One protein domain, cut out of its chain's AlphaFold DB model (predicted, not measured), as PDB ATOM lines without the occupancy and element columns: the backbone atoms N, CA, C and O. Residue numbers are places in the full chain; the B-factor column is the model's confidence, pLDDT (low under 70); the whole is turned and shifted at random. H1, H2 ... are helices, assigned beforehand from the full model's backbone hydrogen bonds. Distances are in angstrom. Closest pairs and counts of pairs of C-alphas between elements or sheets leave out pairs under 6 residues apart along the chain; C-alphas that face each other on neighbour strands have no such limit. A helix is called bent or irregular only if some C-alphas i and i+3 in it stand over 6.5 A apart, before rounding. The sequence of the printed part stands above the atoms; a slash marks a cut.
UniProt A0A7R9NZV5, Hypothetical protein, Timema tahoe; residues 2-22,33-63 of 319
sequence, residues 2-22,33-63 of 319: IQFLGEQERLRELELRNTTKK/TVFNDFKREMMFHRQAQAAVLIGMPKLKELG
ATOM      1  N   ILE A   2     -43.850  -5.699  31.178       52.78
ATOM      2  CA  ILE A   2     -42.917  -4.958  32.059       52.78
ATOM      3  C   ILE A   2     -41.465  -5.465  31.933       52.78
ATOM      4  O   ILE A   2     -40.541  -4.665  31.838       52.78
ATOM      5  N   GLN A   3     -41.262  -6.783  31.832       53.09
ATOM      6  CA  GLN A   3     -39.928  -7.371  31.627       53.09
ATOM      7  C   GLN A   3     -39.328  -7.030  30.251       53.09
ATOM      8  O   GLN A   3     -38.154  -6.698  30.164       53.09
ATOM      9  N   PHE A   4     -40.152  -7.014  29.199       59.66
ATOM     10  CA  PHE A   4     -39.721  -6.679  27.839       59.66
ATOM     11  C   PHE A   4     -39.327  -5.200  27.710       59.66
ATOM     12  O   PHE A   4     -38.325  -4.882  27.086       59.66
ATOM     13  N   LEU A   5     -40.068  -4.291  28.353       57.19
ATOM     14  CA  LEU A   5     -39.709  -2.869  28.402       57.19
ATOM     15  C   LEU A   5     -38.415  -2.633  29.197       57.19
ATOM     16  O   LEU A   5     -37.557  -1.883  28.739       57.19
ATOM     17  N   GLY A   6     -38.223  -3.343  30.316       69.69
ATOM     18  CA  GLY A   6     -36.978  -3.282  31.089       69.69
ATOM     19  C   GLY A   6     -35.758  -3.827  30.331       69.69
ATOM     20  O   GLY A   6     -34.656  -3.299  30.468       69.69
ATOM     21  N   GLU A   7     -35.932  -4.850  29.491       76.25
ATOM     22  CA  GLU A   7     -34.867  -5.356  28.615       76.25
ATOM     23  C   GLU A   7     -34.530  -4.386  27.475       76.25
ATOM     24  O   GLU A   7     -33.353  -4.179  27.177       76.25
ATOM     25  N   GLN A   8     -35.534  -3.723  26.893       60.94
ATOM     26  CA  GLN A   8     -35.330  -2.682  25.877       60.94
ATOM     27  C   GLN A   8     -34.601  -1.454  26.449       60.94
ATOM     28  O   GLN A   8     -33.744  -0.872  25.781       60.94
ATOM     29  N   GLU A   9     -34.880  -1.079  27.699       68.00
ATOM     30  CA  GLU A   9     -34.174   0.004  28.393       68.00
ATOM     31  C   GLU A   9     -32.711  -0.354  28.687       68.00
ATOM     32  O   GLU A   9     -31.822   0.450  28.405       68.00
ATOM     33  N   ARG A  10     -32.428  -1.588  29.131       74.00
ATOM     34  CA  ARG A  10     -31.048  -2.067  29.349       74.00
ATOM     35  C   ARG A  10     -30.233  -2.146  28.060       74.00
ATOM     36  O   ARG A  10     -29.054  -1.795  28.059       74.00
ATOM     37  N   LEU A  11     -30.840  -2.588  26.957       73.88
ATOM     38  CA  LEU A  11     -30.175  -2.619  25.652       73.88
ATOM     39  C   LEU A  11     -29.821  -1.204  25.179       73.88
ATOM     40  O   LEU A  11     -28.701  -0.969  24.726       73.88
ATOM     41  N   ARG A  12     -30.722  -0.239  25.390       72.50
ATOM     42  CA  ARG A  12     -30.486   1.179  25.088       72.50
ATOM     43  C   ARG A  12     -29.385   1.790  25.963       72.50
ATOM     44  O   ARG A  12     -28.572   2.570  25.468       72.50
ATOM     45  N   GLU A  13     -29.314   1.420  27.243       72.62
ATOM     46  CA  GLU A  13     -28.235   1.837  28.154       72.62
ATOM     47  C   GLU A  13     -26.862   1.285  27.740       72.62
ATOM     48  O   GLU A  13     -25.855   1.998  27.799       72.62
ATOM     49  N   LEU A  14     -26.805   0.031  27.282       69.56
ATOM     50  CA  LEU A  14     -25.581  -0.579  26.754       69.56
ATOM     51  C   LEU A  14     -25.128   0.095  25.451       69.56
ATOM     52  O   LEU A  14     -23.933   0.337  25.258       69.56
ATOM     53  N   GLU A  15     -26.069   0.472  24.589       71.75
ATOM     54  CA  GLU A  15     -25.799   1.189  23.341       71.75
ATOM     55  C   GLU A  15     -25.230   2.599  23.605       71.75
ATOM     56  O   GLU A  15     -24.239   3.017  22.997       71.75
ATOM     57  N   LEU A  16     -25.763   3.300  24.613       59.84
ATOM     58  CA  LEU A  16     -25.244   4.590  25.085       59.84
ATOM     59  C   LEU A  16     -23.844   4.470  25.728       59.84
ATOM     60  O   LEU A  16     -22.993   5.341  25.543       59.84
ATOM     61  N   ARG A  17     -23.535   3.369  26.427       59.19
ATOM     62  CA  ARG A  17     -22.176   3.106  26.954       59.19
ATOM     63  C   ARG A  17     -21.147   2.806  25.861       59.19
ATOM     64  O   ARG A  17     -19.979   3.160  26.007       59.19
ATOM     65  N   ASN A  18     -21.557   2.189  24.757       56.69
ATOM     66  CA  ASN A  18     -20.647   1.848  23.661       56.69
ATOM     67  C   ASN A  18     -20.278   3.062  22.791       56.69
ATOM     68  O   ASN A  18     -19.182   3.110  22.232       56.69
ATOM     69  N   THR A  19     -21.138   4.081  22.738       52.22
ATOM     70  CA  THR A  19     -20.859   5.346  22.033       52.22
ATOM     71  C   THR A  19     -19.946   6.292  22.817       52.22
ATOM     72  O   THR A  19     -19.195   7.044  22.208       52.22
ATOM     73  N   THR A  20     -19.923   6.213  24.153       51.00
ATOM     74  CA  THR A  20     -19.045   7.044  25.007       51.00
ATOM     75  C   THR A  20     -17.594   6.554  25.080       51.00
ATOM     76  O   THR A  20     -16.706   7.334  25.423       51.00
ATOM     77  N   LYS A  21     -17.326   5.286  24.728       50.62
ATOM     78  CA  LYS A  21     -15.969   4.705  24.675       50.62
ATOM     79  C   LYS A  21     -15.208   5.005  23.377       50.62
ATOM     80  O   LYS A  21     -13.987   4.874  23.355       50.62
ATOM     81  N   LYS A  22     -15.885   5.436  22.307       48.06
ATOM     82  CA  LYS A  22     -15.232   6.038  21.133       48.06
ATOM     83  C   LYS A  22     -15.170   7.544  21.379       48.06
ATOM     84  O   LYS A  22     -16.201   8.154  21.618       48.06
ATOM     85  N   THR A  33     -26.482  21.274  23.078       68.44
ATOM     86  CA  THR A  33     -27.873  21.440  23.525       68.44
ATOM     87  C   THR A  33     -28.103  22.745  24.294       68.44
ATOM     88  O   THR A  33     -29.226  23.237  24.359       68.44
ATOM     89  N   VAL A  34     -27.053  23.346  24.858       76.31
ATOM     90  CA  VAL A  34     -27.141  24.613  25.603       76.31
ATOM     91  C   VAL A  34     -27.283  25.817  24.669       76.31
ATOM     92  O   VAL A  34     -27.950  26.787  25.020       76.31
ATOM     93  N   PHE A  35     -26.728  25.761  23.459       76.81
ATOM     94  CA  PHE A  35     -26.818  26.868  22.499       76.81
ATOM     95  C   PHE A  35     -27.918  26.655  21.457       76.81
ATOM     96  O   PHE A  35     -28.484  27.624  20.954       76.81
ATOM     97  N   ASN A  36     -28.280  25.402  21.171       84.81
ATOM     98  CA  ASN A  36     -29.346  25.079  20.231       84.81
ATOM     99  C   ASN A  36     -30.718  25.009  20.922       84.81
ATOM    100  O   ASN A  36     -31.099  23.979  21.482       84.81
ATOM    101  N   ASP A  37     -31.467  26.111  20.841       84.94
ATOM    102  CA  ASP A  37     -32.781  26.268  21.474       84.94
ATOM    103  C   ASP A  37     -33.808  25.233  20.993       84.94
ATOM    104  O   ASP A  37     -34.517  24.645  21.797       84.94
ATOM    105  N   PHE A  38     -33.812  24.890  19.699       84.81
ATOM    106  CA  PHE A  38     -34.735  23.888  19.157       84.81
ATOM    107  C   PHE A  38     -34.494  22.493  19.745       84.81
ATOM    108  O   PHE A  38     -35.431  21.789  20.122       84.81
ATOM    109  N   LYS A  39     -33.225  22.077  19.846       84.25
ATOM    110  CA  LYS A  39     -32.875  20.788  20.458       84.25
ATOM    111  C   LYS A  39     -33.187  20.781  21.948       84.25
ATOM    112  O   LYS A  39     -33.663  19.769  22.456       84.25
ATOM    113  N   ARG A  40     -32.928  21.892  22.638       89.25
ATOM    114  CA  ARG A  40     -33.247  22.044  24.056       89.25
ATOM    115  C   ARG A  40     -34.749  21.943  24.307       89.25
ATOM    116  O   ARG A  40     -35.165  21.140  25.138       89.25
ATOM    117  N   GLU A  41     -35.544  22.673  23.538       89.38
ATOM    118  CA  GLU A  41     -37.000  22.678  23.657       89.38
ATOM    119  C   GLU A  41     -37.593  21.297  23.364       89.38
ATOM    120  O   GLU A  41     -38.420  20.788  24.119       89.38
ATOM    121  N   MET A  42     -37.086  20.614  22.331       88.56
ATOM    122  CA  MET A  42     -37.483  19.238  22.021       88.56
ATOM    123  C   MET A  42     -37.214  18.275  23.189       88.56
ATOM    124  O   MET A  42     -38.017  17.378  23.457       88.56
ATOM    125  N   MET A  43     -36.096  18.450  23.900       87.50
ATOM    126  CA  MET A  43     -35.760  17.626  25.062       87.50
ATOM    127  C   MET A  43     -36.691  17.904  26.247       87.50
ATOM    128  O   MET A  43     -37.172  16.947  26.855       87.50
ATOM    129  N   PHE A  44     -36.999  19.173  26.535       92.62
ATOM    130  CA  PHE A  44     -37.958  19.538  27.585       92.62
ATOM    131  C   PHE A  44     -39.352  18.994  27.296       92.62
ATOM    132  O   PHE A  44     -39.965  18.367  28.160       92.62
ATOM    133  N   HIS A  45     -39.815  19.145  26.057       89.25
ATOM    134  CA  HIS A  45     -41.104  18.622  25.632       89.25
ATOM    135  C   HIS A  45     -41.171  17.094  25.777       89.25
ATOM    136  O   HIS A  45     -42.113  16.558  26.360       89.25
ATOM    137  N   ARG A  46     -40.134  16.374  25.328       90.94
ATOM    138  CA  ARG A  46     -40.057  14.912  25.466       90.94
ATOM    139  C   ARG A  46     -40.035  14.462  26.929       90.94
ATOM    140  O   ARG A  46     -40.679  13.472  27.272       90.94
ATOM    141  N   GLN A  47     -39.303  15.172  27.787       94.69
ATOM    142  CA  GLN A  47     -39.245  14.891  29.221       94.69
ATOM    143  C   GLN A  47     -40.608  15.111  29.891       94.69
ATOM    144  O   GLN A  47     -41.052  14.260  30.663       94.69
ATOM    145  N   ALA A  48     -41.295  16.206  29.557       95.25
ATOM    146  CA  ALA A  48     -42.636  16.495  30.054       95.25
ATOM    147  C   ALA A  48     -43.642  15.417  29.622       95.25
ATOM    148  O   ALA A  48     -44.379  14.893  30.457       95.25
ATOM    149  N   GLN A  49     -43.622  15.008  28.350       91.94
ATOM    150  CA  GLN A  49     -44.471  13.922  27.848       91.94
ATOM    151  C   GLN A  49     -44.229  12.600  28.588       91.94
ATOM    152  O   GLN A  49     -45.183  11.930  28.980       91.94
ATOM    153  N   ALA A  50     -42.966  12.234  28.822       92.50
ATOM    154  CA  ALA A  50     -42.624  11.023  29.565       92.50
ATOM    155  C   ALA A  50     -43.158  11.065  31.008       92.50
ATOM    156  O   ALA A  50     -43.727  10.083  31.485       92.50
ATOM    157  N   ALA A  51     -43.042  12.213  31.683       95.25
ATOM    158  CA  ALA A  51     -43.582  12.396  33.027       95.25
ATOM    159  C   ALA A  51     -45.113  12.250  33.063       95.25
ATOM    160  O   ALA A  51     -45.642  11.580  33.950       95.25
ATOM    161  N   VAL A  52     -45.823  12.807  32.074       93.75
ATOM    162  CA  VAL A  52     -47.283  12.664  31.950       93.75
ATOM    163  C   VAL A  52     -47.679  11.199  31.759       93.75
ATOM    164  O   VAL A  52     -48.573  10.720  32.454       93.75
ATOM    165  N   LEU A  53     -46.983  10.457  30.891       94.06
ATOM    166  CA  LEU A  53     -47.258   9.032  30.663       94.06
ATOM    167  C   LEU A  53     -47.085   8.182  31.928       94.06
ATOM    168  O   LEU A  53     -47.842   7.236  32.134       94.06
ATOM    169  N   ILE A  54     -46.125   8.530  32.787       94.75
ATOM    170  CA  ILE A  54     -45.904   7.852  34.072       94.75
ATOM    171  C   ILE A  54     -46.945   8.283  35.118       94.75
ATOM    172  O   ILE A  54     -47.378   7.467  35.931       94.75
ATOM    173  N   GLY A  55     -47.336   9.559  35.134       94.44
ATOM    174  CA  GLY A  55     -48.242  10.126  36.136       94.44
ATOM    175  C   GLY A  55     -49.717   9.788  35.912       94.44
ATOM    176  O   GLY A  55     -50.429   9.488  36.868       94.44
ATOM    177  N   MET A  56     -50.184   9.785  34.661       92.56
ATOM    178  CA  MET A  56     -51.585   9.501  34.327       92.56
ATOM    179  C   MET A  56     -52.123   8.163  34.862       92.56
ATOM    180  O   MET A  56     -53.230   8.180  35.404       92.56
ATOM    181  N   PRO A  57     -51.429   7.010  34.743       94.75
ATOM    182  CA  PRO A  57     -51.935   5.753  35.298       94.75
ATOM    183  C   PRO A  57     -52.036   5.803  36.826       94.75
ATOM    184  O   PRO A  57     -53.067   5.420  37.369       94.75
ATOM    185  N   LYS A  58     -51.045   6.388  37.511       95.62
ATOM    186  CA  LYS A  58     -51.050   6.535  38.977       95.62
ATOM    187  C   LYS A  58     -52.226   7.381  39.473       95.62
ATOM    188  O   LYS A  58     -52.853   7.056  40.471       95.62
ATOM    189  N   LEU A  59     -52.559   8.459  38.761       94.81
ATOM    190  CA  LEU A  59     -53.703   9.311  39.109       94.81
ATOM    191  C   LEU A  59     -55.047   8.602  38.896       94.81
ATOM    192  O   LEU A  59     -55.978   8.816  39.670       94.81
ATOM    193  N   LYS A  60     -55.138   7.733  37.882       94.06
ATOM    194  CA  LYS A  60     -56.323   6.897  37.653       94.06
ATOM    195  C   LYS A  60     -56.498   5.839  38.743       94.06
ATOM    196  O   LYS A  60     -57.624   5.630  39.176       94.06
ATOM    197  N   GLU A  61     -55.412   5.216  39.206       95.44
ATOM    198  CA  GLU A  61     -55.433   4.266  40.333       95.44
ATOM    199  C   GLU A  61     -55.939   4.919  41.627       95.44
ATOM    200  O   GLU A  61     -56.678   4.300  42.386       95.44
ATOM    201  N   LEU A  62     -55.607   6.195  41.839       95.06
ATOM    202  CA  LEU A  62     -56.094   6.994  42.967       95.06
ATOM    203  C   LEU A  62     -57.532   7.516  42.783       95.06
ATOM    204  O   LEU A  62     -58.036   8.229  43.647       95.06
ATOM    205  N   GLY A  63     -58.195   7.204  41.665       93.06
ATOM    206  CA  GLY A  63     -59.563   7.648  41.382       93.06
ATOM    207  C   GLY A  63     -59.695   9.145  41.075       93.06
ATOM    208  O   GLY A  63     -60.799   9.683  41.126       93.06
TER     209      GLY A  63
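AT A GLANCE: This is residues 2 to 22 and 33 to 63 of the 319 residues of the protein "Hypothetical protein" of Timema tahoe (UniProt A0A7R9NZV5). Picture two long helices, H1 and then H2, the second running back roughly against the direction of the first, with an empty gap between them. It is an open pair without a shared core, and the stretch that joins the two helices is largely cut out. The printed part has 52 residues with two named helices, in the order H1, H2, and no named strand; the class is all helix. The whole is extended, with a radius of gyration of the C-alphas of 15.6 A, and only just flat, spanning 48 by 32 by 9 A.

HOW THE PARTS SIT: Start with H1, residues 2 to 20, whose N-to-C direction is 0.86, 0.44, -0.27. Go on to H2, residues 37 to 61, and you will find the direction -0.64, -0.54, 0.54. H1 and H2 are apart, with no C-alpha of the one within 8 A of the other. Residues 2 to 22, of which 2 to 20 belong to H1, stand free, and so do residues 44 to 63, of which 44 to 61 belong to H2. In H1 every O i to N i+4 pair is within hydrogen-bond range; in H2 19 of 21 are.

IN THESE COORDINATES: Find C-alpha 2 at (-42.917, -4.958, 32.059); from there H1 runs 27.6 A to C-alpha 20 at (-19.045, 7.044, 25.007). Look next at C-alpha 37, at (-32.781, 26.268, 21.474), where H2 begins its 36.8 A to C-alpha 61 at (-55.433, 4.266, 40.333). H2 is irregular, but only just: C-alphas 54 and 57 are 6.50 A apart.

THE WHOLE: The two C-alphas farthest apart are those of Lys 22 and Gly 63, at 48.8 A. Residues 23 to 32 are not printed, and C-alphas 22 and 33 are 20.1 A apart across the cut. The mean pLDDT of the printed part is 78.8, with 64 for H1 and 92 for H2. Look for values under 70 at 16 residues, among them 2 to 6 and 16 to 22.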